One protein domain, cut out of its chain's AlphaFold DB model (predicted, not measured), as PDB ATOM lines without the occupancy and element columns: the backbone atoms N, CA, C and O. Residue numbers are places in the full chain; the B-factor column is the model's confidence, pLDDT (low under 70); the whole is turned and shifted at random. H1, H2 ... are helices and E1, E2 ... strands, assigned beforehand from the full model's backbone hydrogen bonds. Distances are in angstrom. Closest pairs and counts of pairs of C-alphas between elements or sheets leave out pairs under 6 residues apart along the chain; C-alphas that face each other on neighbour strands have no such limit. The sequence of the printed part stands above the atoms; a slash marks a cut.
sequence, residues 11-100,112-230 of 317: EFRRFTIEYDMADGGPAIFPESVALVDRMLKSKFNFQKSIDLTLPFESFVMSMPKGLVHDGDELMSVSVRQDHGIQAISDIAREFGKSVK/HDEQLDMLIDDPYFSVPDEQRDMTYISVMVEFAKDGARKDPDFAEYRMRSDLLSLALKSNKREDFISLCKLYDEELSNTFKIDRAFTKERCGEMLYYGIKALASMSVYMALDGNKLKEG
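Overview. This is residues 11 to 100 and 112 to 230 of the 317 residues of an uncharacterized protein of Sphingomonas sp. (UniProt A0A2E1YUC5). A twisted sheet of five strands, E1 to E5, is crossed on one face by the long helix H8, and the helical hairpin of H6 and H7 packs on H8. Past one end of the long strands E3 and E4, helices H3, H4 and H5 form a loose group from which residues 121 to 126 stick out, while H2 packs on H8 toward the opposite end and H1 only grazes the sheet. The printed part has 209 residues with eight named helices and six named strands, in the order H1 E1 H2 E2 E3 H3 H4 H5 E4 E5 H6 H7 H8 E6. The sheet runs E1 E2 E3 E4 E5 and is mixed, and the class is mixed, helices and strands. The whole is compact, with a radius of gyration of the C-alphas of 17.4 A and spans of 54 by 38 by 36 A.

Arrangement. H1, residues 11 to 18, only grazes the sheet, with residues 12 to 16. E1, residues 27 to 30, is an edge strand, and a tight link joins it to H2, residues 33 to 41. E2, residues 58 to 62, is parallel to E1, with N 28 and O 60 at 2.7 A, within hydrogen-bond range. E1, H2 and E2 make a strand-helix-strand unit, two parallel neighbours with a helix between, with a right-handed crossover. E3, residues 72 to 83, bends by 57 degrees at residue 75 and forms an antiparallel hairpin with E2, N 61 and O 77 at 2.8 A. H3, residues 84 to 96, and H4, residues 113 to 120, only just touch, with 3 pairs of C-alphas within 8 A, the closest those of Ser 89 and Leu 116 at 6.9 A. H5, residues 129 to 132, only just touches H3, also with 3 pairs, the closest C-alphas being those of Gly 84 and Arg 132 at 4.6 A. E4, residues 135 to 145, is antiparallel to E3, N 78 and O 140 at 2.8 A, and forms a hairpin with the edge strand E5, residues 153 to 160, N 139 and O 157 at 2.8 A. H6, residues 161 to 170, and H7, residues 173 to 187, touch as a helical hairpin, the C-alphas of Ala 167 and Phe 176 closest at 5.2 A. The hub is H8, residues 199 to 222, which is across the strands at 65 degrees to E3 on the local plane, at a height over the sheet of 8.1 A. H8 touches H2 about perpendicular at 79 degrees, the C-alphas of Met 39 and Ser 215 closest at 5.3 A. It also touches H7, with the C-alphas of Ile 177 and Gly 203 closest at 5.4 A. The arrangement is three layers, helices on both faces of the sheet: H6 and H8 on one, H3 on the other. E6, residues 227 to 229, pairs with no named strand and is near E1. H2, H3 and H8 have every O i to N i+4 pair within hydrogen-bond range; H1 and H4 have 2 of 4, H6 5 of 6 and H7 10 of 11, and H5 is too short for such a pair.

Along the chain. H1 begins at C-alpha 11, (-34.958, 45.208, -33.144). E3 and E4 are each 32.2 A from first to last C-alpha, E5 is 23.6 A, H7 20.2 A and H3 18.4 A. H8 measures 34.5 A from first to last C-alpha, with C-alpha 199 at (-23.247, 24.359, -34.307) and C-alpha 222 at (-56.444, 21.322, -25.331).

Size, cuts and confidence. The C-alphas of Ala 34 and Pro 123 are the two farthest apart, 53.7 A. Residues 101 to 111 are not printed, and C-alphas 100 and 112 are 14.3 A apart across this cut. The long links are H2 to E2 and H7 to H8. The mean pLDDT of the printed part is 71.1, and 81 residues are under 70, among them 11 to 24, 84 to 100, 112 to 133 and 182 to 197.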
ATOM      1  N   GLU A  11     -35.216  46.649 -33.086       46.06
ATOM      2  CA  GLU A  11     -34.958  45.208 -33.144       46.06
ATOM      3  C   GLU A  11     -36.139  44.427 -33.758       46.06
ATOM      4  O   GLU A  11     -35.935  43.652 -34.686       46.06
ATOM      5  N   PHE A  12     -37.392  44.726 -33.381       46.78
ATOM      6  CA  PHE A  12     -38.569  44.059 -33.974       46.78
ATOM      7  C   PHE A  12     -38.801  44.459 -35.448       46.78
ATOM      8  O   PHE A  12     -39.390  43.713 -36.235       46.78
ATOM      9  N   ARG A  13     -38.303  45.642 -35.853       44.84
ATOM     10  CA  ARG A  13     -38.388  46.126 -37.243       44.84
ATOM     11  C   ARG A  13     -37.494  45.349 -38.203       44.84
ATOM     12  O   ARG A  13     -37.915  45.162 -39.337       44.84
ATOM     13  N   ARG A  14     -36.302  44.901 -37.788       49.41
ATOM     14  CA  ARG A  14     -35.457  44.045 -38.645       49.41
ATOM     15  C   ARG A  14     -36.164  42.732 -38.960       49.41
ATOM     16  O   ARG A  14     -36.248  42.337 -40.114       49.41
ATOM     17  N   PHE A  15     -36.785  42.137 -37.950       44.75
ATOM     18  CA  PHE A  15     -37.370  40.807 -38.046       44.75
ATOM     19  C   PHE A  15     -38.544  40.699 -39.031       44.75
ATOM     20  O   PHE A  15     -38.623  39.762 -39.820       44.75
ATOM     21  N   THR A  16     -39.441  41.688 -39.020       48.38
ATOM     22  CA  THR A  16     -40.621  41.678 -39.903       48.38
ATOM     23  C   THR A  16     -40.243  41.966 -41.367       48.38
ATOM     24  O   THR A  16     -40.956  41.555 -42.277       48.38
ATOM     25  N   ILE A  17     -39.123  42.665 -41.599       45.53
ATOM     26  CA  ILE A  17     -38.677  43.112 -42.929       45.53
ATOM     27  C   ILE A  17     -37.709  42.107 -43.579       45.53
ATOM     28  O   ILE A  17     -37.762  41.933 -44.792       45.53
ATOM     29  N   GLU A  18     -36.831  41.450 -42.813       46.69
ATOM     30  CA  GLU A  18     -35.762  40.599 -43.369       46.69
ATOM     31  C   GLU A  18     -36.192  39.152 -43.661       46.69
ATOM     32  O   GLU A  18     -35.629  38.538 -44.564       46.69
ATOM     33  N   TYR A  19     -37.204  38.616 -42.967       51.72
ATOM     34  CA  TYR A  19     -37.568  37.188 -43.053       51.72
ATOM     35  C   TYR A  19     -38.896  36.910 -43.754       51.72
ATOM     36  O   TYR A  19     -39.573  35.920 -43.472       51.72
ATOM     37  N   ASP A  20     -39.254  37.775 -44.703       47.97
ATOM     38  CA  ASP A  20     -40.325  37.495 -45.658       47.97
ATOM     39  C   ASP A  20     -41.675  37.204 -44.972       47.97
ATOM     40  O   ASP A  20     -42.502  36.431 -45.443       47.97
ATOM     41  N   MET A  21     -41.933  37.880 -43.846       53.16
ATOM     42  CA  MET A  21     -43.301  38.209 -43.436       53.16
ATOM     43  C   MET A  21     -43.772  39.439 -44.218       53.16
ATOM     44  O   MET A  21     -44.359  40.361 -43.651       53.16
ATOM     45  N   ALA A  22     -43.488  39.459 -45.526       44.38
ATOM     46  CA  ALA A  22     -43.799  40.555 -46.433       44.38
ATOM     47  C   ALA A  22     -45.299  40.918 -46.415       44.38
ATOM     48  O   ALA A  22     -45.664  42.066 -46.684       44.38
ATOM     49  N   ASP A  23     -46.137  39.977 -45.978       52.03
ATOM     50  CA  ASP A  23     -47.587  40.115 -45.894       52.03
ATOM     51  C   ASP A  23     -48.121  40.445 -44.485       52.03
ATOM     52  O   ASP A  23     -49.330  40.583 -44.310       52.03
ATOM     53  N   GLY A  24     -47.262  40.623 -43.471       61.75
ATOM     54  CA  GLY A  24     -47.706  40.976 -42.115       61.75
ATOM     55  C   GLY A  24     -48.304  39.800 -41.330       61.75
ATOM     56  O   GLY A  24     -49.416  39.875 -40.808       61.75
ATOM     57  N   GLY A  25     -47.548  38.704 -41.227       73.69
ATOM     58  CA  GLY A  25     -47.971  37.506 -40.503       73.69
ATOM     59  C   GLY A  25     -48.275  37.743 -39.009       73.69
ATOM     60  O   GLY A  25     -47.814  38.722 -38.412       73.69
ATOM     61  N   PRO A  26     -49.068  36.858 -38.383       86.25
ATOM     62  CA  PRO A  26     -49.472  36.991 -36.991       86.25
ATOM     63  C   PRO A  26     -48.282  36.942 -36.024       86.25
ATOM     64  O   PRO A  26     -47.349  36.150 -36.171       86.25
ATOM     65  N   ALA A  27     -48.346  37.781 -34.991       86.56
ATOM     66  CA  ALA A  27     -47.357  37.834 -33.921       86.56
ATOM     67  C   ALA A  27     -47.980  37.369 -32.604       86.56
ATOM     68  O   ALA A  27     -48.910  37.989 -32.095       86.56
ATOM     69  N   ILE A  28     -47.459  36.286 -32.039       89.69
ATOM     70  CA  ILE A  28     -47.909  35.683 -30.789       89.69
ATOM     71  C   ILE A  28     -47.025  36.167 -29.640       89.69
ATOM     72  O   ILE A  28     -45.804  36.040 -29.670       89.69
ATOM     73  N   PHE A  29     -47.651  36.665 -28.583       88.75
ATOM     74  CA  PHE A  29     -46.999  37.165 -27.382       88.75
ATOM     75  C   PHE A  29     -47.415  36.306 -26.183       88.75
ATOM     76  O   PHE A  29     -48.559  36.407 -25.730       88.75
ATOM     77  N   PRO A  30     -46.530  35.459 -25.632       89.50
ATOM     78  CA  PRO A  30     -46.777  34.794 -24.363       89.50
ATOM     79  C   PRO A  30     -46.945  35.814 -23.237       89.50
ATOM     80  O   PRO A  30     -46.163  36.754 -23.102       89.50
ATOM     81  N   GLU A  31     -47.946  35.613 -22.381       85.56
ATOM     82  CA  GLU A  31     -48.297  36.591 -21.345       85.56
ATOM     83  C   GLU A  31     -47.186  36.849 -20.313       85.56
ATOM     84  O   GLU A  31     -47.234  37.856 -19.612       85.56
ATOM     85  N   SER A  32     -46.246  35.913 -20.123       85.94
ATOM     86  CA  SER A  32     -45.213  36.011 -19.088       85.94
ATOM     87  C   SER A  32     -44.063  35.022 -19.288       85.94
ATOM     88  O   SER A  32     -44.242  33.945 -19.858       85.94
ATOM     89  N   VAL A  33     -42.896  35.346 -18.714       89.00
ATOM     90  CA  VAL A  33     -41.734  34.434 -18.628       89.00
ATOM     91  C   VAL A  33     -42.123  33.111 -17.964       89.00
ATOM     92  O   VAL A  33     -41.725  32.047 -18.424       89.00
ATOM     93  N   ALA A  34     -42.962  33.155 -16.927       85.31
ATOM     94  CA  ALA A  34     -43.415  31.962 -16.212       85.31
ATOM     95  C   ALA A  34     -44.290  31.030 -17.070       85.31
ATOM     96  O   ALA A  34     -44.321  29.822 -16.831       85.31
ATOM     97  N   LEU A  35     -45.027  31.554 -18.054       86.38
ATOM     98  CA  LEU A  35     -45.741  30.716 -19.019       86.38
ATOM     99  C   LEU A  35     -44.748  29.992 -19.934       86.38
ATOM    100  O   LEU A  35     -44.805  28.767 -20.031       86.38
ATOM    101  N   VAL A  36     -43.810  30.723 -20.538       90.12
ATOM    102  CA  VAL A  36     -42.846  30.126 -21.475       90.12
ATOM    103  C   VAL A  36     -41.916  29.136 -20.775       90.12
ATOM    104  O   VAL A  36     -41.715  28.033 -21.267       90.12
ATOM    105  N   ASP A  37     -41.434  29.446 -19.574       88.56
ATOM    106  CA  ASP A  37     -40.615  28.520 -18.785       88.56
ATOM    107  C   ASP A  37     -41.357  27.200 -18.494       88.56
ATOM    108  O   ASP A  37     -40.778  26.115 -18.577       88.56
ATOM    109  N   ARG A  38     -42.672  27.252 -18.235       85.00
ATOM    110  CA  ARG A  38     -43.497  26.041 -18.086       85.00
ATOM    111  C   ARG A  38     -43.632  25.264 -19.393       85.00
ATOM    112  O   ARG A  38     -43.563  24.036 -19.353       85.00
ATOM    113  N   MET A  39     -43.797  25.950 -20.524       88.00
ATOM    114  CA  MET A  39     -43.783  25.329 -21.854       88.00
ATOM    115  C   MET A  39     -42.449  24.598 -22.067       88.00
ATOM    116  O   MET A  39     -42.418  23.389 -22.279       88.00
ATOM    117  N   LEU A  40     -41.323  25.269 -21.835       88.12
ATOM    118  CA  LEU A  40     -39.987  24.697 -22.010       88.12
ATOM    119  C   LEU A  40     -39.644  23.592 -21.001       88.12
ATOM    120  O   LEU A  40     -38.835  22.712 -21.292       88.12
ATOM    121  N   LYS A  41     -40.262  23.572 -19.819       85.88
ATOM    122  CA  LYS A  41     -40.097  22.489 -18.830       85.88
ATOM    123  C   LYS A  41     -41.070  21.332 -19.014       85.88
ATOM    124  O   LYS A  41     -40.890  20.281 -18.388       85.88
ATOM    125  N   SER A  42     -42.095  21.503 -19.842       79.81
ATOM    126  CA  SER A  42     -43.079  20.458 -20.079       79.81
ATOM    127  C   SER A  42     -42.415  19.223 -20.698       79.81
ATOM    128  O   SER A  42     -41.413  19.298 -21.416       79.81
ATOM    129  N   LYS A  43     -42.923  18.050 -20.312       77.56
ATOM    130  CA  LYS A  43     -42.385  16.759 -20.736       77.56
ATOM    131  C   LYS A  43     -43.385  16.093 -21.640       77.56
ATOM    132  O   LYS A  43     -44.372  15.540 -21.157       77.56
ATOM    133  N   PHE A  44     -43.103  16.112 -22.923       70.50
ATOM    134  CA  PHE A  44     -43.951  15.447 -23.880       70.50
ATOM    135  C   PHE A  44     -43.692  13.946 -23.909       70.50
ATOM    136  O   PHE A  44     -42.570  13.489 -23.704       70.50
ATOM    137  N   ASN A  45     -44.750  13.172 -24.120       67.00
ATOM    138  CA  ASN A  45     -44.637  11.771 -24.486       67.00
ATOM    139  C   ASN A  45     -45.488  11.578 -25.731       67.00
ATOM    140  O   ASN A  45     -46.715  11.521 -25.654       67.00
ATOM    141  N   PHE A  46     -44.821  11.572 -26.873       64.75
ATOM    142  CA  PHE A  46     -45.462  11.523 -28.171       64.75
ATOM    143  C   PHE A  46     -45.292  10.119 -28.742       64.75
ATOM    144  O   PHE A  46     -44.428   9.873 -29.560       64.75
ATOM    145  N   GLN A  47     -46.053   9.132 -28.273       54.75
ATOM    146  CA  GLN A  47     -45.854   7.756 -28.763       54.75
ATOM    147  C   GLN A  47     -46.099   7.636 -30.279       54.75
ATOM    148  O   GLN A  47     -45.317   6.988 -30.979       54.75
ATOM    149  N   LYS A  48     -47.075   8.375 -30.822       58.12
ATOM    150  CA  LYS A  48     -47.329   8.510 -32.268       58.12
ATOM    151  C   LYS A  48     -46.736   9.810 -32.822       58.12
ATOM    152  O   LYS A  48     -46.386  10.699 -32.046       58.12
ATOM    153  N   SER A  49     -46.546   9.886 -34.143       56.72
ATOM    154  CA  SER A  49     -46.287  11.171 -34.808       56.72
ATOM    155  C   SER A  49     -47.380  12.153 -34.393       56.72
ATOM    156  O   SER A  49     -48.549  11.769 -34.304       56.72
ATOM    157  N   ILE A  50     -47.000  13.381 -34.057       59.69
ATOM    158  CA  ILE A  50     -47.990  14.426 -33.847       59.69
ATOM    159  C   ILE A  50     -48.105  15.204 -35.131       59.69
ATOM    160  O   ILE A  50     -47.116  15.760 -35.607       59.69
ATOM    161  N   ASP A  51     -49.334  15.335 -35.600       68.69
ATOM    162  CA  ASP A  51     -49.686  16.489 -36.403       68.69
ATOM    163  C   ASP A  51     -49.685  17.701 -35.482       68.69
ATOM    164  O   ASP A  51     -50.606  17.913 -34.686       68.69
ATOM    165  N   LEU A  52     -48.581  18.448 -35.510       74.88
ATOM    166  CA  LEU A  52     -48.489  19.710 -34.796       74.88
ATOM    167  C   LEU A  52     -49.533  20.639 -35.397       74.88
ATOM    168  O   LEU A  52     -49.333  21.212 -36.461       74.88
ATOM    169  N   THR A  53     -50.668  20.772 -34.717       81.69
ATOM    170  CA  THR A  53     -51.660  21.776 -35.076       81.69
ATOM    171  C   THR A  53     -51.085  23.128 -34.681       81.69
ATOM    172  O   THR A  53     -50.992  23.463 -33.494       81.69
ATOM    173  N   LEU A  54     -50.600  23.861 -35.676       87.06
ATOM    174  CA  LEU A  54     -50.127  25.222 -35.506       87.06
ATOM    175  C   LEU A  54     -51.321  26.191 -35.521       87.06
ATOM    176  O   LEU A  54     -52.328  25.906 -36.168       87.06
ATOM    177  N   PRO A  55     -51.237  27.332 -34.811       87.19
ATOM    178  CA  PRO A  55     -52.276  28.361 -34.864       87.19
ATOM    179  C   PRO A  55     -52.448  28.960 -36.258       87.19
ATOM    180  O   PRO A  55     -53.549  29.352 -36.630       87.19
ATOM    181  N   PHE A  56     -51.336  29.064 -36.979       89.38
ATOM    182  CA  PHE A  56     -51.212  29.688 -38.284       89.38
ATOM    183  C   PHE A  56     -50.126  28.941 -39.063       89.38
ATOM    184  O   PHE A  56     -49.203  28.400 -38.450       89.38
ATOM    185  N   GLU A  57     -50.206  28.956 -40.393       87.56
ATOM    186  CA  GLU A  57     -49.164  28.399 -41.271       87.56
ATOM    187  C   GLU A  57     -47.830  29.139 -41.103       87.56
ATOM    188  O   GLU A  57     -46.762  28.546 -41.187       87.56
ATOM    189  N   SER A  58     -47.882  30.437 -40.808       87.19
ATOM    190  CA  SER A  58     -46.724  31.300 -40.589       87.19
ATOM    191  C   SER A  58     -47.005  32.232 -39.419       87.19
ATOM    192  O   SER A  58     -48.070  32.849 -39.372       87.19
ATOM    193  N   PHE A  59     -46.089  32.320 -38.454       89.88
ATOM    194  CA  PHE A  59     -46.183  33.272 -37.347       89.88
ATOM    195  C   PHE A  59     -44.831  33.492 -36.666       89.88
ATOM    196  O   PHE A  59     -43.933  32.650 -36.719       89.88
ATOM    197  N   VAL A  60     -44.725  34.602 -35.934       88.56
ATOM    198  CA  VAL A  60     -43.638  34.832 -34.975       88.56
ATOM    199  C   VAL A  60     -44.166  34.733 -33.556       88.56
ATOM    200  O   VAL A  60     -45.193  35.311 -33.223       88.56
ATOM    201  N   MET A  61     -43.447  34.038 -32.686       91.31
ATOM    202  CA  MET A  61     -43.662  34.074 -31.248       91.31
ATOM    203  C   MET A  61     -42.602  34.969 -30.603       91.31
ATOM    204  O   MET A  61     -41.425  34.616 -30.555       91.31
ATOM    205  N   SER A  62     -43.019  36.134 -30.110       89.75
ATOM    206  CA  SER A  62     -42.149  37.108 -29.448       89.75
ATOM    207  C   SER A  62     -42.044  36.785 -27.963       89.75
ATOM    208  O   SER A  62     -43.028  36.884 -27.227       89.75
ATOM    209  N   MET A  63     -40.860  36.373 -27.514       90.69
ATOM    210  CA  MET A  63     -40.667  35.924 -26.143       90.69
ATOM    211  C   MET A  63     -40.645  37.098 -25.156       90.69
ATOM    212  O   MET A  63     -40.148  38.187 -25.459       90.69
ATOM    213  N   PRO A  64     -41.162  36.894 -23.934       88.75
ATOM    214  CA  PRO A  64     -41.099  37.900 -22.888       88.75
ATOM    215  C   PRO A  64     -39.643  38.162 -22.480       88.75
ATOM    216  O   PRO A  64     -38.832  37.242 -22.371       88.75
ATOM    217  N   LYS A  65     -39.320  39.426 -22.197       84.88
ATOM    218  CA  LYS A  65     -37.969  39.832 -21.792       84.88
ATOM    219  C   LYS A  65     -37.498  39.116 -20.526       84.88
ATOM    220  O   LYS A  65     -38.255  38.969 -19.567       84.88
ATOM    221  N   GLY A  66     -36.213  38.766 -20.505       87.00
ATOM    222  CA  GLY A  66     -35.564  38.085 -19.389       87.00
ATOM    223  C   GLY A  66     -35.749  36.568 -19.404       87.00
ATOM    224  O   GLY A  66     -35.407  35.916 -18.419       87.00
ATOM    225  N   LEU A  67     -36.278  36.002 -20.493       89.56
ATOM    226  CA  LEU A  67     -36.300  34.561 -20.709       89.56
ATOM    227  C   LEU A  67     -34.892  34.076 -21.082       89.56
ATOM    228  O   LEU A  67     -34.529  34.019 -22.252       89.56
ATOM    229  N   VAL A  68     -34.094  33.759 -20.064       90.94
ATOM    230  CA  VAL A  68     -32.707  33.309 -20.224       90.94
ATOM    231  C   VAL A  68     -32.615  31.798 -20.035       90.94
ATOM    232  O   VAL A  68     -33.032  31.274 -18.999       90.94
ATOM    233  N   HIS A  69     -32.017  31.111 -21.006       86.75
ATOM    234  CA  HIS A  69     -31.719  29.684 -20.955       86.75
ATOM    235  C   HIS A  69     -30.245  29.442 -21.257       86.75
ATOM    236  O   HIS A  69     -29.716  29.888 -22.268       86.75
ATOM    237  N   ASP A  70     -29.570  28.747 -20.340       87.25
ATOM    238  CA  ASP A  70     -28.144  28.433 -20.444       87.25
ATOM    239  C   ASP A  70     -27.256  29.668 -20.714       87.25
ATOM    240  O   ASP A  70     -26.233  29.560 -21.380       87.25
ATOM    241  N   GLY A  71     -27.650  30.847 -20.215       88.81
ATOM    242  CA  GLY A  71     -26.915  32.110 -20.371       88.81
ATOM    243  C   GLY A  71     -27.344  32.988 -21.552       88.81
ATOM    244  O   GLY A  71     -27.032  34.176 -21.538       88.81
ATOM    245  N   ASP A  72     -28.124  32.464 -22.500       88.94
ATOM    246  CA  ASP A  72     -28.620  33.247 -23.638       88.94
ATOM    247  C   ASP A  72     -30.090  33.619 -23.454       88.94
ATOM    248  O   ASP A  72     -30.898  32.839 -22.945       88.94
ATOM    249  N   GLU A  73     -30.440  34.836 -23.855       89.50
ATOM    250  CA  GLU A  73     -31.817  35.307 -23.870       89.50
ATOM    251  C   GLU A  73     -32.506  34.825 -25.150       89.50
ATOM    252  O   GLU A  73     -32.115  35.215 -26.246       89.50
ATOM    253  N   LEU A  74     -33.553  34.009 -25.010       90.06
ATOM    254  CA  LEU A  74     -34.402  33.603 -26.126       90.06
ATOM    255  C   LEU A  74     -35.345  34.761 -26.466       90.06
ATOM    256  O   LEU A  74     -36.188  35.131 -25.646       90.06
ATOM    257  N   MET A  75     -35.198  35.339 -27.656       89.38
ATOM    258  CA  MET A  75     -35.891  36.572 -28.040       89.38
ATOM    259  C   MET A  75     -37.155  36.303 -28.846       89.38
ATOM    260  O   MET A  75     -38.219  36.845 -28.535       89.38
ATOM    261  N   SER A  76     -37.061  35.458 -29.867       89.75
ATOM    262  CA  SER A  76     -38.201  35.132 -30.713       89.75
ATOM    263  C   SER A  76     -38.049  33.760 -31.365       89.75
ATOM    264  O   SER A  76     -36.958  33.195 -31.447       89.75
ATOM    265  N   VAL A  77     -39.182  33.201 -31.783       90.81
ATOM    266  CA  VAL A  77     -39.251  31.965 -32.566       90.81
ATOM    267  C   VAL A  77     -40.173  32.219 -33.749       90.81
ATOM    268  O   VAL A  77     -41.373  32.407 -33.555       90.81
ATOM    269  N   SER A  78     -39.626  32.229 -34.959       88.81
ATOM    270  CA  SER A  78     -40.408  32.230 -36.193       88.81
ATOM    271  C   SER A  78     -40.691  30.818 -36.643       88.81
ATOM    272  O   SER A  78     -39.818  29.950 -36.590       88.81
ATOM    273  N   VAL A  79     -41.911  30.608 -37.116       89.44
ATOM    274  CA  VAL A  79     -42.362  29.326 -37.634       89.44
ATOM    275  C   VAL A  79     -43.030  29.552 -38.977       89.44
ATOM    276  O   VAL A  79     -43.878  30.434 -39.104       89.44
ATOM    277  N   ARG A  80     -42.656  28.735 -39.958       87.38
ATOM    278  CA  ARG A  80     -43.334  28.619 -41.248       87.38
ATOM    279  C   ARG A  80     -43.570  27.145 -41.547       87.38
ATOM    280  O   ARG A  80     -42.665  26.329 -41.393       87.38
ATOM    281  N   GLN A  81     -44.791  26.810 -41.917       86.31
ATOM    282  CA  GLN A  81     -45.207  25.490 -42.342       86.31
ATOM    283  C   GLN A  81     -45.365  25.510 -43.858       86.31
ATOM    284  O   GLN A  81     -46.202  26.230 -44.392       86.31
ATOM    285  N   ASP A  82     -44.547  24.711 -44.531       82.00
ATOM    286  CA  ASP A  82     -44.498  24.620 -45.982       82.00
ATOM    287  C   ASP A  82     -45.051  23.250 -46.406       82.00
ATOM    288  O   ASP A  82     -44.682  22.208 -45.849       82.00
ATOM    289  N   HIS A  83     -45.946  23.229 -47.394       78.88
ATOM    290  CA  HIS A  83     -46.598  22.007 -47.866       78.88
ATOM    291  C   HIS A  83     -46.085  21.584 -49.251       78.88
ATOM    292  O   HIS A  83     -46.041  22.384 -50.189       78.88
ATOM    293  N   GLY A  84     -45.736  20.302 -49.392       67.62
ATOM    294  CA  GLY A  84     -45.537  19.625 -50.675       67.62
ATOM    295  C   GLY A  84     -44.495  20.249 -51.608       67.62
ATOM    296  O   GLY A  84     -43.383  20.585 -51.199       67.62
ATOM    297  N   ILE A  85     -44.850  20.376 -52.894       55.84
ATOM    298  CA  ILE A  85     -43.963  20.869 -53.967       55.84
ATOM    299  C   ILE A  85     -43.518  22.316 -53.719       55.84
ATOM    300  O   ILE A  85     -42.398  22.666 -54.078       55.84
ATOM    301  N   GLN A  86     -44.340  23.136 -53.054       57.09
ATOM    302  CA  GLN A  86     -43.977  24.510 -52.703       57.09
ATOM    303  C   GLN A  86     -42.766  24.531 -51.763       57.09
ATOM    304  O   GLN A  86     -41.821  25.269 -52.009       57.09
ATOM    305  N   ALA A  87     -42.731  23.633 -50.769       59.34
ATOM    306  CA  ALA A  87     -41.581  23.489 -49.880       59.34
ATOM    307  C   ALA A  87     -40.315  23.112 -50.660       59.34
ATOM    308  O   ALA A  87     -39.254  23.676 -50.420       59.34
ATOM    309  N   ILE A  88     -40.429  22.195 -51.628       55.69
ATOM    310  CA  ILE A  88     -39.320  21.769 -52.497       55.69
ATOM    311  C   ILE A  88     -38.872  22.913 -53.419       55.69
ATOM    312  O   ILE A  88     -37.674  23.086 -53.629       55.69
ATOM    313  N   SER A  89     -39.812  23.703 -53.938       56.38
ATOM    314  CA  SER A  89     -39.565  24.872 -54.786       56.38
ATOM    315  C   SER A  89     -38.876  25.996 -54.009       56.38
ATOM    316  O   SER A  89     -37.876  26.532 -54.477       56.38
ATOM    317  N   ASP A  90     -39.322  26.297 -52.789       57.44
ATOM    318  CA  ASP A  90     -38.722  27.323 -51.931       57.44
ATOM    319  C   ASP A  90     -37.343  26.891 -51.419       57.44
ATOM    320  O   ASP A  90     -36.400  27.680 -51.460       57.44
ATOM    321  N   ILE A  91     -37.187  25.610 -51.058       55.25
ATOM    322  CA  ILE A  91     -35.890  24.941 -50.870       55.25
ATOM    323  C   ILE A  91     -35.024  25.196 -52.110       55.25
ATOM    324  O   ILE A  91     -33.975  25.828 -52.014       55.25
ATOM    325  N   ALA A  92     -35.463  24.785 -53.297       54.75
ATOM    326  CA  ALA A  92     -34.686  24.912 -54.526       54.75
ATOM    327  C   ALA A  92     -34.338  26.372 -54.873       54.75
ATOM    328  O   ALA A  92     -33.220  26.633 -55.316       54.75
ATOM    329  N   ARG A  93     -35.236  27.333 -54.621       56.22
ATOM    330  CA  ARG A  93     -35.024  28.773 -54.833       56.22
ATOM    331  C   ARG A  93     -33.973  29.340 -53.878       56.22
ATOM    332  O   ARG A  93     -33.094  30.105 -54.278       56.22
ATOM    333  N   GLU A  94     -34.031  28.933 -52.616       52.88
ATOM    334  CA  GLU A  94     -33.088  29.328 -51.572       52.88
ATOM    335  C   GLU A  94     -31.692  28.714 -51.801       52.88
ATOM    336  O   GLU A  94     -30.663  29.376 -51.620       52.88
ATOM    337  N   PHE A  95     -31.651  27.482 -52.318       46.16
ATOM    338  CA  PHE A  95     -30.434  26.746 -52.660       46.16
ATOM    339  C   PHE A  95     -29.841  27.118 -54.027       46.16
ATOM    340  O   PHE A  95     -28.622  27.078 -54.191       46.16
ATOM    341  N   GLY A  96     -30.642  27.569 -54.995       46.66
ATOM    342  CA  GLY A  96     -30.182  27.986 -56.326       46.66
ATOM    343  C   GLY A  96     -29.176  29.146 -56.300       46.66
ATOM    344  O   GLY A  96     -28.362  29.286 -57.211       46.66
ATOM    345  N   LYS A  97     -29.158  29.936 -55.216       42.94
ATOM    346  CA  LYS A  97     -28.178  31.012 -54.989       42.94
ATOM    347  C   LYS A  97     -26.849  30.541 -54.374       42.94
ATOM    348  O   LYS A  97     -25.887  31.306 -54.389       42.94
ATOM    349  N   SER A  98     -26.760  29.318 -53.839       38.50
ATOM    350  CA  SER A  98     -25.596  28.836 -53.067       38.50
ATOM    351  C   SER A  98     -25.070  27.444 -53.463       38.50
ATOM    352  O   SER A  98     -23.929  27.110 -53.134       38.50
ATOM    353  N   VAL A  99     -25.813  26.645 -54.232       35.62
ATOM    354  CA  VAL A  99     -25.398  25.289 -54.618       35.62
ATOM    355  C   VAL A  99     -24.503  25.310 -55.858       35.62
ATOM    356  O   VAL A  99     -24.951  25.506 -56.985       35.62
ATOM    357  N   LYS A 100     -23.210  25.037 -55.647       35.38
ATOM    358  CA  LYS A 100     -22.241  24.717 -56.711       35.38
ATOM    359  C   LYS A 100     -22.087  23.220 -56.998       35.38
ATOM    360  O   LYS A 100     -21.392  22.874 -57.950       35.38
ATOM    361  N   HIS A 112     -33.142  29.900 -62.946       39.69
ATOM    362  CA  HIS A 112     -33.612  31.199 -62.455       39.69
ATOM    363  C   HIS A 112     -35.072  31.102 -61.973       39.69
ATOM    364  O   HIS A 112     -35.754  30.140 -62.312       39.69
ATOM    365  N   ASP A 113     -35.558  32.096 -61.215       40.91
ATOM    366  CA  ASP A 113     -36.910  32.109 -60.616       40.91
ATOM    367  C   ASP A 113     -38.032  31.821 -61.636       40.91
ATOM    368  O   ASP A 113     -38.944  31.056 -61.345       40.91
ATOM    369  N   GLU A 114     -37.907  32.320 -62.871       44.53
ATOM    370  CA  GLU A 114     -38.853  32.066 -63.975       44.53
ATOM    371  C   GLU A 114     -38.826  30.612 -64.497       44.53
ATOM    372  O   GLU A 114     -39.746  30.169 -65.177       44.53
ATOM    373  N   GLN A 115     -37.771  29.852 -64.198       42.00
ATOM    374  CA  GLN A 115     -37.593  28.467 -64.639       42.00
ATOM    375  C   GLN A 115     -38.014  27.437 -63.578       42.00
ATOM    376  O   GLN A 115     -38.154  26.261 -63.907       42.00
ATOM    377  N   LEU A 116     -38.229  27.859 -62.327       45.97
ATOM    378  CA  LEU A 116     -38.789  27.021 -61.259       45.97
ATOM    379  C   LEU A 116     -40.282  26.750 -61.488       45.97
ATOM    380  O   LEU A 116     -40.718  25.612 -61.338       45.97
ATOM    381  N   ASP A 117     -41.025  27.750 -61.968       46.53
ATOM    382  CA  ASP A 117     -42.417  27.572 -62.400       46.53
ATOM    383  C   ASP A 117     -42.507  26.643 -63.631       46.53
ATOM    384  O   ASP A 117     -43.410  25.818 -63.721       46.53
ATOM    385  N   MET A 118     -41.510  26.676 -64.530       44.16
ATOM    386  CA  MET A 118     -41.414  25.739 -65.666       44.16
ATOM    387  C   MET A 118     -41.047  24.300 -65.265       44.16
ATOM    388  O   MET A 118     -41.321  23.376 -66.022       44.16
ATOM    389  N   LEU A 119     -40.408  24.106 -64.108       44.44
ATOM    390  CA  LEU A 119     -40.000  22.802 -63.569       44.44
ATOM    391  C   LEU A 119     -41.177  22.046 -62.942       44.44
ATOM    392  O   LEU A 119     -41.218  20.821 -62.984       44.44
ATOM    393  N   ILE A 120     -42.137  22.786 -62.381       47.34
ATOM    394  CA  ILE A 120     -43.411  22.240 -61.893       47.34
ATOM    395  C   ILE A 120     -44.242  21.693 -63.068       47.34
ATOM    396  O   ILE A 120     -44.931  20.686 -62.912       47.34
ATOM    397  N   ASP A 121     -44.101  22.302 -64.250       44.75
ATOM    398  CA  ASP A 121     -44.738  21.880 -65.504       44.75
ATOM    399  C   ASP A 121     -43.859  20.946 -66.373       44.75
ATOM    400  O   ASP A 121     -44.280  20.543 -67.463       44.75
ATOM    401  N   ASP A 122     -42.648  20.577 -65.928       48.75
ATOM    402  CA  ASP A 122     -41.758  19.678 -66.671       48.75
ATOM    403  C   ASP A 122     -42.227  18.216 -66.507       48.75
ATOM    404  O   ASP A 122     -42.124  17.651 -65.414       48.75
ATOM    405  N   PRO A 123     -42.695  17.540 -67.579       48.53
ATOM    406  CA  PRO A 123     -43.175  16.160 -67.503       48.53
ATOM    407  C   PRO A 123     -42.082  15.146 -67.119       48.53
ATOM    408  O   PRO A 123     -42.400  13.984 -66.863       48.53
ATOM    409  N   TYR A 124     -40.811  15.556 -67.087       42.38
ATOM    410  CA  TYR A 124     -39.678  14.733 -66.671       42.38
ATOM    411  C   TYR A 124     -39.235  14.991 -65.224       42.38
ATOM    412  O   TYR A 124     -38.474  14.186 -64.679       42.38
ATOM    413  N   PHE A 125     -39.726  16.047 -64.566       45.62
ATOM    414  CA  PHE A 125     -39.470  16.290 -63.148       45.62
ATOM    415  C   PHE A 125     -40.555  15.623 -62.295       45.62
ATOM    416  O   PHE A 125     -41.599  16.191 -61.982       45.62
ATOM    417  N   SER A 126     -40.313  14.367 -61.912       49.47
ATOM    418  CA  SER A 126     -41.193  13.646 -60.988       49.47
ATOM    419  C   SER A 126     -40.641  13.708 -59.566       49.47
ATOM    420  O   SER A 126     -39.655  13.059 -59.225       49.47
ATOM    421  N   VAL A 127     -41.293  14.500 -58.713       54.56
ATOM    422  CA  VAL A 127     -41.184  14.323 -57.260       54.56
ATOM    423  C   VAL A 127     -41.898  13.009 -56.925       54.56
ATOM    424  O   VAL A 127     -43.067  12.889 -57.311       54.56
ATOM    425  N   PRO A 128     -41.252  12.034 -56.252       54.66
ATOM    426  CA  PRO A 128     -41.920  10.808 -55.824       54.66
ATOM    427  C   PRO A 128     -43.209  11.151 -55.077       54.66
ATOM    428  O   PRO A 128     -43.201  12.069 -54.258       54.66
ATOM    429  N   ASP A 129     -44.303  10.432 -55.334       63.25
ATOM    430  CA  ASP A 129     -45.607  10.763 -54.738       63.25
ATOM    431  C   ASP A 129     -45.540  10.826 -53.199       63.25
ATOM    432  O   ASP A 129     -46.151  11.693 -52.583       63.25
ATOM    433  N   GLU A 130     -44.676  10.014 -52.585       61.44
ATOM    434  CA  GLU A 130     -44.396  10.020 -51.143       61.44
ATOM    435  C   GLU A 130     -43.858  11.364 -50.610       61.44
ATOM    436  O   GLU A 130     -44.051  11.680 -49.439       61.44
ATOM    437  N   GLN A 131     -43.180  12.160 -51.445       57.03
ATOM    438  CA  GLN A 131     -42.632  13.476 -51.090       57.03
ATOM    439  C   GLN A 131     -43.592  14.636 -51.371       57.03
ATOM    440  O   GLN A 131     -43.420  15.714 -50.797       57.03
ATOM    441  N   ARG A 132     -44.611  14.435 -52.217       60.22
ATOM    442  CA  ARG A 132     -45.598  15.476 -52.556       60.22
ATOM    443  C   ARG A 132     -46.509  15.832 -51.387       60.22
ATOM    444  O   ARG A 132     -46.910  16.984 -51.275       60.22
ATOM    445  N   ASP A 133     -46.744  14.879 -50.494       68.12
ATOM    446  CA  ASP A 133     -47.607  15.056 -49.324       68.12
ATOM    447  C   ASP A 133     -46.820  15.400 -48.046       68.12
ATOM    448  O   ASP A 133     -47.372  15.442 -46.944       68.12
ATOM    449  N   MET A 134     -45.510  15.652 -48.159       71.50
ATOM    450  CA  MET A 134     -44.692  15.992 -46.997       71.50
ATOM    451  C   MET A 134     -44.953  17.423 -46.526       71.50
ATOM    452  O   MET A 134     -45.035  18.369 -47.308       71.50
ATOM    453  N   THR A 135     -45.034  17.576 -45.206       80.06
ATOM    454  CA  THR A 135     -45.093  18.876 -44.537       80.06
ATOM    455  C   THR A 135     -43.731  19.187 -43.930       80.06
ATOM    456  O   THR A 135     -43.191  18.402 -43.143       80.06
ATOM    457  N   TYR A 136     -43.195  20.350 -44.276       81.69
ATOM    458  CA  TYR A 136     -41.973  20.893 -43.705       81.69
ATOM    459  C   TYR A 136     -42.325  21.996 -42.715       81.69
ATOM    460  O   TYR A 136     -43.270  22.755 -42.905       81.69
ATOM    461  N   ILE A 137     -41.569  22.059 -41.628       83.00
ATOM    462  CA  ILE A 137     -41.658  23.110 -40.628       83.00
ATOM    463  C   ILE A 137     -40.282  23.763 -40.561       83.00
ATOM    464  O   ILE A 137     -39.288  23.148 -40.166       83.00
ATOM    465  N   SER A 138     -40.246  25.021 -40.970       85.19
ATOM    466  CA  SER A 138     -39.112  25.920 -40.839       85.19
ATOM    467  C   SER A 138     -39.218  26.620 -39.488       85.19
ATOM    468  O   SER A 138     -40.204  27.306 -39.217       85.19
ATOM    469  N   VAL A 139     -38.224  26.423 -38.624       84.94
ATOM    470  CA  VAL A 139     -38.121  27.096 -37.328       84.94
ATOM    471  C   VAL A 139     -36.871  27.953 -37.327       84.94
ATOM    472  O   VAL A 139     -35.762  27.455 -37.503       84.94
ATOM    473  N   MET A 140     -37.051  29.240 -37.073       86.25
ATOM    474  CA  MET A 140     -35.954  30.168 -36.853       86.25
ATOM    475  C   MET A 140     -36.021  30.685 -35.426       86.25
ATOM    476  O   MET A 140     -37.079  31.093 -34.951       86.25
ATOM    477  N   VAL A 141     -34.890  30.663 -34.738       86.06
ATOM    478  CA  VAL A 141     -34.767  31.121 -33.360       86.06
ATOM    479  C   VAL A 141     -33.808  32.292 -33.305       86.06
ATOM    480  O   VAL A 141     -32.675  32.186 -33.765       86.06
ATOM    481  N   GLU A 142     -34.269  33.379 -32.704       85.19
ATOM    482  CA  GLU A 142     -33.466  34.558 -32.398       85.19
ATOM    483  C   GLU A 142     -33.081  34.537 -30.919       85.19
ATOM    484  O   GLU A 142     -33.925  34.315 -30.037       85.19
ATOM    485  N   PHE A 143     -31.809  34.789 -30.639       84.94
ATOM    486  CA  PHE A 143     -31.286  34.806 -29.284       84.94
ATOM    487  C   PHE A 143     -30.185  35.853 -29.122       84.94
ATOM    488  O   PHE A 143     -29.526  36.249 -30.078       84.94
ATOM    489  N   ALA A 144     -29.992  36.314 -27.890       84.50
ATOM    490  CA  ALA A 144     -28.944  37.266 -27.551       84.50
ATOM    491  C   ALA A 144     -28.070  36.729 -26.427       84.50
ATOM    492  O   ALA A 144     -28.554  36.362 -25.350       84.50
ATOM    493  N   LYS A 145     -26.759  36.760 -26.654       82.75
ATOM    494  CA  LYS A 145     -25.779  36.388 -25.642       82.75
ATOM    495  C   LYS A 145     -25.753  37.395 -24.500       82.75
ATOM    496  O   LYS A 145     -25.726  38.600 -24.742       82.75
ATOM    497  N   ASP A 146     -25.745  36.912 -23.259       77.12
ATOM    498  CA  ASP A 146     -25.616  37.748 -22.055       77.12
ATOM    499  C   ASP A 146     -26.657  38.897 -21.982       77.12
ATOM    500  O   ASP A 146     -26.428  39.936 -21.356       77.12
ATOM    501  N   GLY A 147     -27.812  38.743 -22.649       66.56
ATOM    502  CA  GLY A 147     -28.856  39.774 -22.752       66.56
ATOM    503  C   GLY A 147     -28.497  40.980 -23.636       66.56
ATOM    504  O   GLY A 147     -29.173  42.014 -23.586       66.56
ATOM    505  N   ALA A 148     -27.433  40.890 -24.441       72.00
ATOM    506  CA  ALA A 148     -26.987  41.946 -25.344       72.00
ATOM    507  C   ALA A 148     -27.835  41.988 -26.630       72.00
ATOM    508  O   ALA A 148     -27.430  41.527 -27.686       72.00
ATOM    509  N   ARG A 149     -29.016  42.608 -26.559       68.56
ATOM    510  CA  ARG A 149     -29.996  42.673 -27.669       68.56
ATOM    511  C   ARG A 149     -29.594  43.499 -28.902       68.56
ATOM    512  O   ARG A 149     -30.382  43.599 -29.834       68.56
ATOM    513  N   LYS A 150     -28.435  44.167 -28.899       69.19
ATOM    514  CA  LYS A 150     -28.072  45.108 -29.977       69.19
ATOM    515  C   LYS A 150     -27.722  44.405 -31.288       69.19
ATOM    516  O   LYS A 150     -27.997  44.970 -32.342       69.19
ATOM    517  N   ASP A 151     -27.176  43.200 -31.191       70.75
ATOM    518  CA  ASP A 151     -26.763  42.368 -32.315       70.75
ATOM    519  C   ASP A 151     -27.221  40.933 -32.013       70.75
ATOM    520  O   ASP A 151     -26.443  40.155 -31.463       70.75
ATOM    521  N   PRO A 152     -28.515  40.621 -32.223       70.75
ATOM    522  CA  PRO A 152     -29.033  39.289 -31.963       70.75
ATOM    523  C   PRO A 152     -28.470  38.299 -32.979       70.75
ATOM    524  O   PRO A 152     -28.314  38.613 -34.160       70.75
ATOM    525  N   ASP A 153     -28.219  37.090 -32.505       77.31
ATOM    526  CA  ASP A 153     -27.848  35.961 -33.335       77.31
ATOM    527  C   ASP A 153     -29.103  35.178 -33.723       77.31
ATOM    528  O   ASP A 153     -30.139  35.207 -33.046       77.31
ATOM    529  N   PHE A 154     -29.003  34.444 -34.826       76.62
ATOM    530  CA  PHE A 154     -30.086  33.613 -35.320       76.62
ATOM    531  C   PHE A 154     -29.595  32.205 -35.643       76.62
ATOM    532  O   PHE A 154     -28.464  31.976 -36.078       76.62
ATOM    533  N   ALA A 155     -30.483  31.246 -35.414       75.44
ATOM    534  CA  ALA A 155     -30.337  29.876 -35.864       75.44
ATOM    535  C   ALA A 155     -31.603  29.492 -36.622       75.44
ATOM    536  O   ALA A 155     -32.697  29.504 -36.059       75.44
ATOM    537  N   GLU A 156     -31.451  29.148 -37.893       77.00
ATOM    538  CA  GLU A 156     -32.536  28.643 -38.724       77.00
ATOM    539  C   GLU A 156     -32.383  27.139 -38.930       77.00
ATOM    540  O   GLU A 156     -31.278  26.632 -39.143       77.00
ATOM    541  N   TYR A 157     -33.502  26.425 -38.852       75.00
ATOM    542  CA  TYR A 157     -33.559  25.003 -39.129       75.00
ATOM    543  C   TYR A 157     -34.891  24.629 -39.770       75.00
ATOM    544  O   TYR A 157     -35.962  24.831 -39.197       75.00
ATOM    545  N   ARG A 158     -34.815  24.039 -40.963       74.25
ATOM    546  CA  ARG A 158     -35.963  23.496 -41.692       74.25
ATOM    547  C   ARG A 158     -35.967  21.982 -41.545       74.25
ATOM    548  O   ARG A 158     -34.981  21.328 -41.871       74.25
ATOM    549  N   MET A 159     -37.073  21.419 -41.061       76.12
ATOM    550  CA  MET A 159     -37.201  19.973 -40.886       76.12
ATOM    551  C   MET A 159     -38.566  19.454 -41.309       76.12
ATOM    552  O   MET A 159     -39.554  20.179 -41.303       76.12
ATOM    553  N   ARG A 160     -38.642  18.161 -41.612       73.56
ATOM    554  CA  ARG A 160     -39.927  17.490 -41.819       73.56
ATOM    555  C   ARG A 160     -40.695  17.352 -40.500       73.56
ATOM    556  O   ARG A 160     -40.099  17.112 -39.446       73.56
ATOM    557  N   SER A 161     -42.020  17.462 -40.552       74.50
ATOM    558  CA  SER A 161     -42.890  17.393 -39.365       74.50
ATOM    559  C   SER A 161     -42.797  16.061 -38.599       74.50
ATOM    560  O   SER A 161     -42.906  16.019 -37.367       74.50
ATOM    561  N   ASP A 162     -42.539  14.957 -39.295       71.06
ATOM    562  CA  ASP A 162     -42.353  13.637 -38.692       71.06
ATOM    563  C   ASP A 162     -41.024  13.522 -37.929       71.06
ATOM    564  O   ASP A 162     -40.979  12.950 -36.834       71.06
ATOM    565  N   LEU A 163     -39.960  14.141 -38.443       69.62
ATOM    566  CA  LEU A 163     -38.673  14.240 -37.753       69.62
ATOM    567  C   LEU A 163     -38.771  15.128 -36.516       69.62
ATOM    568  O   LEU A 163     -38.244  14.766 -35.465       69.62
ATOM    569  N   LEU A 164     -39.519  16.230 -36.603       74.88
ATOM    570  CA  LEU A 164     -39.830  17.076 -35.452       74.88
ATOM    571  C   LEU A 164     -40.513  16.272 -34.344       74.88
ATOM    572  O   LEU A 164     -40.133  16.355 -33.172       74.88
ATOM    573  N   SER A 165     -41.473  15.423 -34.717       72.81
ATOM    574  CA  SER A 165     -42.115  14.506 -33.777       72.81
ATOM    575  C   SER A 165     -41.102  13.572 -33.113       72.81
ATOM    576  O   SER A 165     -41.133  13.418 -31.893       72.81
ATOM    577  N   LEU A 166     -40.183  12.967 -33.875       71.44
ATOM    578  CA  LEU A 166     -39.143  12.082 -33.334       71.44
ATOM    579  C   LEU A 166     -38.202  12.819 -32.366       71.44
ATOM    580  O   LEU A 166     -37.922  12.327 -31.272       71.44
ATOM    581  N   ALA A 167     -37.780  14.025 -32.738       70.94
ATOM    582  CA  ALA A 167     -36.976  14.918 -31.914       70.94
ATOM    583  C   ALA A 167     -37.643  15.184 -30.557       70.94
ATOM    584  O   ALA A 167     -37.029  15.032 -29.497       70.94
ATOM    585  N   LEU A 168     -38.936  15.499 -30.583       74.12
ATOM    586  CA  LEU A 168     -39.716  15.788 -29.387       74.12
ATOM    587  C   LEU A 168     -39.993  14.546 -28.522       74.12
ATOM    588  O   LEU A 168     -40.112  14.682 -27.302       74.12
ATOM    589  N   LYS A 169     -40.054  13.338 -29.109       73.75
ATOM    590  CA  LYS A 169     -40.222  12.072 -28.365       73.75
ATOM    591  C   LYS A 169     -39.106  11.817 -27.370       73.75
ATOM    592  O   LYS A 169     -39.372  11.329 -26.272       73.75
ATOM    593  N   SER A 170     -37.871  12.137 -27.753       72.50
ATOM    594  CA  SER A 170     -36.715  11.951 -26.875       72.50
ATOM    595  C   SER A 170     -36.855  12.773 -25.592       72.50
ATOM    596  O   SER A 170     -36.443  12.338 -24.515       72.50
ATOM    597  N   ASN A 171     -37.458  13.967 -25.703       72.06
ATOM    598  CA  ASN A 171     -37.515  14.998 -24.671       72.06
ATOM    599  C   ASN A 171     -36.145  15.243 -23.992       72.06
ATOM    600  O   ASN A 171     -36.084  15.712 -22.852       72.06
ATOM    601  N   LYS A 172     -35.051  14.930 -24.694       81.62
ATOM    602  CA  LYS A 172     -33.669  15.138 -24.272       81.62
ATOM    603  C   LYS A 172     -33.002  16.050 -25.282       81.62
ATOM    604  O   LYS A 172     -33.101  15.845 -26.489       81.62
ATOM    605  N   ARG A 173     -32.328  17.067 -24.765       83.81
ATOM    606  CA  ARG A 173     -31.650  18.078 -25.572       83.81
ATOM    607  C   ARG A 173     -30.519  17.451 -26.391       83.81
ATOM    608  O   ARG A 173     -30.356  17.767 -27.560       83.81
ATOM    609  N   GLU A 174     -29.791  16.510 -25.806       83.12
ATOM    610  CA  GLU A 174     -28.644  15.840 -26.423       83.12
ATOM    611  C   GLU A 174     -29.069  14.938 -27.593       83.12
ATOM    612  O   GLU A 174     -28.409  14.913 -28.632       83.12
ATOM    613  N   ASP A 175     -30.209  14.255 -27.457       80.94
ATOM    614  CA  ASP A 175     -30.791  13.427 -28.519       80.94
ATOM    615  C   ASP A 175     -31.254  14.313 -29.690       80.94
ATOM    616  O   ASP A 175     -31.005  13.990 -30.850       80.94
ATOM    617  N   PHE A 176     -31.853  15.475 -29.395       80.12
ATOM    618  CA  PHE A 176     -32.225  16.469 -30.405       80.12
ATOM    619  C   PHE A 176     -31.011  17.014 -31.164       80.12
ATOM    620  O   PHE A 176     -30.997  17.020 -32.390       80.12
ATOM    621  N   ILE A 177     -29.967  17.429 -30.445       79.56
ATOM    622  CA  ILE A 177     -28.731  17.932 -31.060       79.56
ATOM    623  C   ILE A 177     -28.098  16.850 -31.937       79.56
ATOM    624  O   ILE A 177     -27.595  17.150 -33.017       79.56
ATOM    625  N   SER A 178     -28.133  15.593 -31.494       80.50
ATOM    626  CA  SER A 178     -27.618  14.462 -32.270       80.50
ATOM    627  C   SER A 178     -28.421  14.242 -33.553       80.50
ATOM    628  O   SER A 178     -27.822  14.035 -34.602       80.50
ATOM    629  N   LEU A 179     -29.753  14.365 -33.497       73.62
ATOM    630  CA  LEU A 179     -30.608  14.348 -34.688       73.62
ATOM    631  C   LEU A 179     -30.258  15.500 -35.636       73.62
ATOM    632  O   LEU A 179     -30.022  15.255 -36.813       73.62
ATOM    633  N   CYS A 180     -30.139  16.733 -35.134       71.12
ATOM    634  CA  CYS A 180     -29.730  17.869 -35.961       71.12
ATOM    635  C   CYS A 180     -28.374  17.636 -36.634       71.12
ATOM    636  O   CYS A 180     -28.239  17.951 -37.807       71.12
ATOM    637  N   LYS A 181     -27.394  17.058 -35.926       72.50
ATOM    638  CA  LYS A 181     -26.069  16.729 -36.480       72.50
ATOM    639  C   LYS A 181     -26.139  15.663 -37.575       72.50
ATOM    640  O   LYS A 181     -25.530  15.848 -38.619       72.50
ATOM    641  N   LEU A 182     -26.894  14.584 -37.350       67.81
ATOM    642  CA  LEU A 182     -27.088  13.517 -38.340       67.81
ATOM    643  C   LEU A 182     -27.694  14.062 -39.638       67.81
ATOM    644  O   LEU A 182     -27.254  13.703 -40.725       67.81
ATOM    645  N   TYR A 183     -28.665  14.969 -39.523       64.19
ATOM    646  CA  TYR A 183     -29.319  15.564 -40.685       64.19
ATOM    647  C   TYR A 183     -28.547  16.737 -41.294       64.19
ATOM    648  O   TYR A 183     -28.716  16.998 -42.476       64.19
ATOM    649  N   ASP A 184     -27.679  17.419 -40.547       63.84
ATOM    650  CA  ASP A 184     -26.759  18.427 -41.094       63.84
ATOM    651  C   ASP A 184     -25.741  17.790 -42.060       63.84
ATOM    652  O   ASP A 184     -25.337  18.413 -43.037       63.84
ATOM    653  N   GLU A 185     -25.369  16.522 -41.857       56.16
ATOM    654  CA  GLU A 185     -24.523  15.785 -42.809       56.16
ATOM    655  C   GLU A 185     -25.262  15.453 -44.121       56.16
ATOM    656  O   GLU A 185     -24.653  15.508 -45.190       56.16
ATOM    657  N   GLU A 186     -26.577  15.199 -44.075       48.03
ATOM    658  CA  GLU A 186     -27.413  14.979 -45.271       48.03
ATOM    659  C   GLU A 186     -27.899  16.284 -45.932       48.03
ATOM    660  O   GLU A 186     -28.097  16.330 -47.145       48.03
ATOM    661  N   LEU A 187     -28.077  17.359 -45.158       46.12
ATOM    662  CA  LEU A 187     -28.721  18.612 -45.576       46.12
ATOM    663  C   LEU A 187     -27.805  19.834 -45.447       46.12
ATOM    664  O   LEU A 187     -28.338  20.936 -45.332       46.12
ATOM    665  N   SER A 188     -26.477  19.655 -45.481       44.34
ATOM    666  CA  SER A 188     -25.377  20.614 -45.179       44.34
ATOM    667  C   SER A 188     -25.461  22.073 -45.680       44.34
ATOM    668  O   SER A 188     -24.582  22.877 -45.378       44.34
ATOM    669  N   ASN A 189     -26.522  22.463 -46.385       47.75
ATOM    670  CA  ASN A 189     -26.854  23.836 -46.753       47.75
ATOM    671  C   ASN A 189     -28.036  24.456 -45.959       47.75
ATOM    672  O   ASN A 189     -28.282  25.648 -46.112       47.75
ATOM    673  N   THR A 190     -28.779  23.712 -45.128       50.22
ATOM    674  CA  THR A 190     -29.989  24.219 -44.422       50.22
ATOM    675  C   THR A 190     -29.693  25.075 -43.191       50.22
ATOM    676  O   THR A 190     -30.560  25.826 -42.751       50.22
ATOM    677  N   PHE A 191     -28.480  25.002 -42.643       49.81
ATOM    678  CA  PHE A 191     -28.071  25.806 -41.495       49.81
ATOM    679  C   PHE A 191     -27.437  27.124 -41.943       49.81
ATOM    680  O   PHE A 191     -26.233  27.205 -42.201       49.81
ATOM    681  N   LYS A 192     -28.229  28.197 -41.967       58.56
ATOM    682  CA  LYS A 192     -27.680  29.555 -41.927       58.56
ATOM    683  C   LYS A 192     -27.335  29.876 -40.476       58.56
ATOM    684  O   LYS A 192     -28.181  30.302 -39.701       58.56
ATOM    685  N   ILE A 193     -26.092  29.591 -40.104       58.00
ATOM    686  CA  ILE A 193     -25.542  29.939 -38.792       58.00
ATOM    687  C   ILE A 193     -24.744  31.230 -38.946       58.00
ATOM    688  O   ILE A 193     -23.838  31.297 -39.784       58.00
ATOM    689  N   ASP A 194     -25.058  32.241 -38.136       56.28
ATOM    690  CA  ASP A 194     -24.186  33.407 -38.028       56.28
ATOM    691  C   ASP A 194     -22.828  32.997 -37.425       56.28
ATOM    692  O   ASP A 194     -22.730  32.147 -36.537       56.28
ATOM    693  N   ARG A 195     -21.741  33.581 -37.939       52.81
ATOM    694  CA  ARG A 195     -20.349  33.115 -37.796       52.81
ATOM    695  C   ARG A 195     -19.825  33.080 -36.355       52.81
ATOM    696  O   ARG A 195     -18.717  32.587 -36.142       52.81
ATOM    697  N   ALA A 196     -20.559  33.621 -35.386       57.78
ATOM    698  CA  ALA A 196     -20.120  33.750 -34.001       57.78
ATOM    699  C   ALA A 196     -20.379  32.504 -33.129       57.78
ATOM    700  O   ALA A 196     -19.743  32.374 -32.078       57.78
ATOM    701  N   PHE A 197     -21.253  31.577 -33.543       63.78
ATOM    702  CA  PHE A 197     -21.702  30.467 -32.691       63.78
ATOM    703  C   PHE A 197     -21.243  29.079 -33.141       63.78
ATOM    704  O   PHE A 197     -21.026  28.793 -34.318       63.78
ATOM    705  N   THR A 198     -21.103  28.177 -32.164       76.25
ATOM    706  CA  THR A 198     -20.879  26.758 -32.445       76.25
ATOM    707  C   THR A 198     -22.182  26.120 -32.926       76.25
ATOM    708  O   THR A 198     -23.262  26.438 -32.426       76.25
ATOM    709  N   LYS A 199     -22.088  25.152 -33.848       74.75
ATOM    710  CA  LYS A 199     -23.247  24.359 -34.307       74.75
ATOM    711  C   LYS A 199     -24.041  23.752 -33.146       74.75
ATOM    712  O   LYS A 199     -25.263  23.681 -33.186       74.75
ATOM    713  N   GLU A 200     -23.330  23.327 -32.104       80.88
ATOM    714  CA  GLU A 200     -23.926  22.783 -30.888       80.88
ATOM    715  C   GLU A 200     -24.833  23.799 -30.194       80.88
ATOM    716  O   GLU A 200     -25.979  23.474 -29.892       80.88
ATOM    717  N   ARG A 201     -24.372  25.043 -30.031       81.44
ATOM    718  CA  ARG A 201     -25.160  26.085 -29.376       81.44
ATOM    719  C   ARG A 201     -26.390  26.493 -30.189       81.44
ATOM    720  O   ARG A 201     -27.466  26.658 -29.622       81.44
ATOM    721  N   CYS A 202     -26.268  26.579 -31.513       78.56
ATOM    722  CA  CYS A 202     -27.427  26.778 -32.388       78.56
ATOM    723  C   CYS A 202     -28.447  25.640 -32.228       78.56
ATOM    724  O   CYS A 202     -29.641  25.900 -32.094       78.56
ATOM    725  N   GLY A 203     -27.982  24.386 -32.165       81.81
ATOM    726  CA  GLY A 203     -28.830  23.222 -31.899       81.81
ATOM    727  C   GLY A 203     -29.563  23.299 -30.554       81.81
ATOM    728  O   GLY A 203     -30.735  22.933 -30.471       81.81
ATOM    729  N   GLU A 204     -28.917  23.826 -29.512       86.38
ATOM    730  CA  GLU A 204     -29.558  24.071 -28.213       86.38
ATOM    731  C   GLU A 204     -30.667  25.127 -28.296       86.38
ATOM    732  O   GLU A 204     -31.754  24.923 -27.755       86.38
ATOM    733  N   MET A 205     -30.430  26.245 -28.985       86.62
ATOM    734  CA  MET A 205     -31.443  27.299 -29.129       86.62
ATOM    735  C   MET A 205     -32.635  26.824 -29.961       86.62
ATOM    736  O   MET A 205     -33.790  27.031 -29.577       86.62
ATOM    737  N   LEU A 206     -32.367  26.089 -31.040       85.31
ATOM    738  CA  LEU A 206     -33.391  25.431 -31.846       85.31
ATOM    739  C   LEU A 206     -34.223  24.450 -31.022       85.31
ATOM    740  O   LEU A 206     -35.449  24.478 -31.118       85.31
ATOM    741  N   TYR A 207     -33.588  23.644 -30.163       88.38
ATOM    742  CA  TYR A 207     -34.299  22.748 -29.249       88.38
ATOM    743  C   TYR A 207     -35.327  23.512 -28.405       88.38
ATOM    744  O   TYR A 207     -36.478  23.081 -28.299       88.38
ATOM    745  N   TYR A 208     -34.949  24.659 -27.833       89.75
ATOM    746  CA  TYR A 208     -35.874  25.473 -27.044       89.75
ATOM    747  C   TYR A 208     -36.998  26.072 -27.897       89.75
ATOM    748  O   TYR A 208     -38.159  26.001 -27.488       89.75
ATOM    749  N   GLY A 209     -36.699  26.589 -29.092       89.38
ATOM    750  CA  GLY A 209     -37.724  27.122 -29.995       89.38
ATOM    751  C   GLY A 209     -38.757  26.070 -30.410       89.38
ATOM    752  O   GLY A 209     -39.964  26.276 -30.284       89.38
ATOM    753  N   ILE A 210     -38.286  24.884 -30.787       87.69
ATOM    754  CA  ILE A 210     -39.114  23.720 -31.124       87.69
ATOM    755  C   ILE A 210     -39.937  23.244 -29.936       87.69
ATOM    756  O   ILE A 210     -41.108  22.888 -30.074       87.69
ATOM    757  N   LYS A 211     -39.347  23.241 -28.743       88.38
ATOM    758  CA  LYS A 211     -40.068  22.852 -27.541       88.38
ATOM    759  C   LYS A 211     -41.169  23.849 -27.204       88.38
ATOM    760  O   LYS A 211     -42.257  23.424 -26.813       88.38
ATOM    761  N   ALA A 212     -40.925  25.147 -27.384       89.88
ATOM    762  CA  ALA A 212     -41.954  26.170 -27.253       89.88
ATOM    763  C   ALA A 212     -43.080  25.947 -28.276       89.88
ATOM    764  O   ALA A 212     -44.249  25.947 -27.892       89.88
ATOM    765  N   LEU A 213     -42.731  25.654 -29.533       89.38
ATOM    766  CA  LEU A 213     -43.686  25.336 -30.594       89.38
ATOM    767  C   LEU A 213     -44.569  24.130 -30.244       89.38
ATOM    768  O   LEU A 213     -45.792  24.243 -30.213       89.38
ATOM    769  N   ALA A 214     -43.958  22.999 -29.891       86.75
ATOM    770  CA  ALA A 214     -44.672  21.783 -29.509       86.75
ATOM    771  C   ALA A 214     -45.583  22.002 -28.297       86.75
ATOM    772  O   ALA A 214     -46.724  21.537 -28.263       86.75
ATOM    773  N   SER A 215     -45.087  22.753 -27.312       87.06
ATOM    774  CA  SER A 215     -45.878  23.140 -26.148       87.06
ATOM    775  C   SER A 215     -47.092  23.944 -26.543       87.06
ATOM    776  O   SER A 215     -48.167  23.676 -26.022       87.06
ATOM    777  N   MET A 216     -46.932  24.899 -27.455       87.88
ATOM    778  CA  MET A 216     -48.021  25.735 -27.934       87.88
ATOM    779  C   MET A 216     -49.055  24.916 -28.711       87.88
ATOM    780  O   MET A 216     -50.243  25.068 -28.454       87.88
ATOM    781  N   SER A 217     -48.641  23.995 -29.583       84.62
ATOM    782  CA  SER A 217     -49.580  23.105 -30.278       84.62
ATOM    783  C   SER A 217     -50.402  22.264 -29.300       84.62
ATOM    784  O   SER A 217     -51.624  22.201 -29.411       84.62
ATOM    785  N   VAL A 218     -49.761  21.678 -28.282       81.00
ATOM    786  CA  VAL A 218     -50.474  20.949 -27.216       81.00
ATOM    787  C   VAL A 218     -51.394  21.886 -26.433       81.00
ATOM    788  O   VAL A 218     -52.525  21.522 -26.113       81.00
ATOM    789  N   TYR A 219     -50.923  23.098 -26.143       79.75
ATOM    790  CA  TYR A 219     -51.677  24.133 -25.445       79.75
ATOM    791  C   TYR A 219     -52.988  24.457 -26.167       79.75
ATOM    792  O   TYR A 219     -54.058  24.455 -25.564       79.75
ATOM    793  N   MET A 220     -52.900  24.673 -27.478       79.12
ATOM    794  CA  MET A 220     -54.022  25.027 -28.337       79.12
ATOM    795  C   MET A 220     -54.981  23.869 -28.587       79.12
ATOM    796  O   MET A 220     -56.191  24.071 -28.553       79.12
ATOM    797  N   ALA A 221     -54.461  22.658 -28.794       77.19
ATOM    798  CA  ALA A 221     -55.290  21.470 -28.993       77.19
ATOM    799  C   ALA A 221     -56.173  21.164 -27.772       77.19
ATOM    800  O   ALA A 221     -57.234  20.554 -27.900       77.19
ATOM    801  N   LEU A 222     -55.731  21.569 -26.579       70.69
ATOM    802  CA  LEU A 222     -56.444  21.322 -25.331       70.69
ATOM    803  C   LEU A 222     -57.385  22.463 -24.935       70.69
ATOM    804  O   LEU A 222     -58.400  22.199 -24.292       70.69
ATOM    805  N   ASP A 223     -57.064  23.707 -25.295       71.69
ATOM    806  CA  ASP A 223     -57.904  24.872 -25.020       71.69
ATOM    807  C   ASP A 223     -57.694  25.969 -26.080       71.69
ATOM    808  O   ASP A 223     -56.931  26.925 -25.900       71.69
ATOM    809  N   GLY A 224     -58.392  25.825 -27.212       66.75
ATOM    810  CA  GLY A 224     -58.277  26.714 -28.376       66.75
ATOM    811  C   GLY A 224     -58.620  28.186 -28.106       66.75
ATOM    812  O   GLY A 224     -58.283  29.047 -28.910       66.75
ATOM    813  N   ASN A 225     -59.221  28.508 -26.955       70.88
ATOM    814  CA  ASN A 225     -59.621  29.872 -26.584       70.88
ATOM    815  C   ASN A 225     -58.513  30.684 -25.895       70.88
ATOM    816  O   ASN A 225     -58.740  31.816 -25.446       70.88
ATOM    817  N   LYS A 226     -57.322  30.104 -25.722       77.19
ATOM    818  CA  LYS A 226     -56.236  30.755 -24.985       77.19
ATOM    819  C   LYS A 226     -55.371  31.688 -25.826       77.19
ATOM    820  O   LYS A 226     -54.669  32.522 -25.242       77.19
ATOM    821  N   LEU A 227     -55.437  31.551 -27.149       85.19
ATOM    822  CA  LEU A 227     -54.885  32.503 -28.101       85.19
ATOM    823  C   LEU A 227     -55.960  33.551 -28.400       85.19
ATOM    824  O   LEU A 227     -57.025  33.224 -28.916       85.19
ATOM    825  N   LYS A 228     -55.713  34.800 -28.016       84.81
ATOM    826  CA  LYS A 228     -56.681  35.896 -28.148       84.81
ATOM    827  C   LYS A 228     -56.084  37.002 -28.983       84.81
ATOM    828  O   LYS A 228     -54.920  37.317 -28.796       84.81
ATOM    829  N   GLU A 229     -56.865  37.622 -29.850       82.31
ATOM    830  CA  GLU A 229     -56.399  38.806 -30.566       82.31
ATOM    831  C   GLU A 229     -56.043  39.930 -29.573       82.31
ATOM    832  O   GLU A 229     -56.775  40.190 -28.612       82.31
ATOM    833  N   GLY A 230     -54.895  40.573 -29.788       75.62
ATOM    834  CA  GLY A 230     -54.407  41.695 -28.991       75.62
ATOM    835  C   GLY A 230     -52.999  41.519 -28.418       75.62
ATOM    836  O   GLY A 230     -52.326  40.508 -28.601       75.62
TER     837      GLY A 230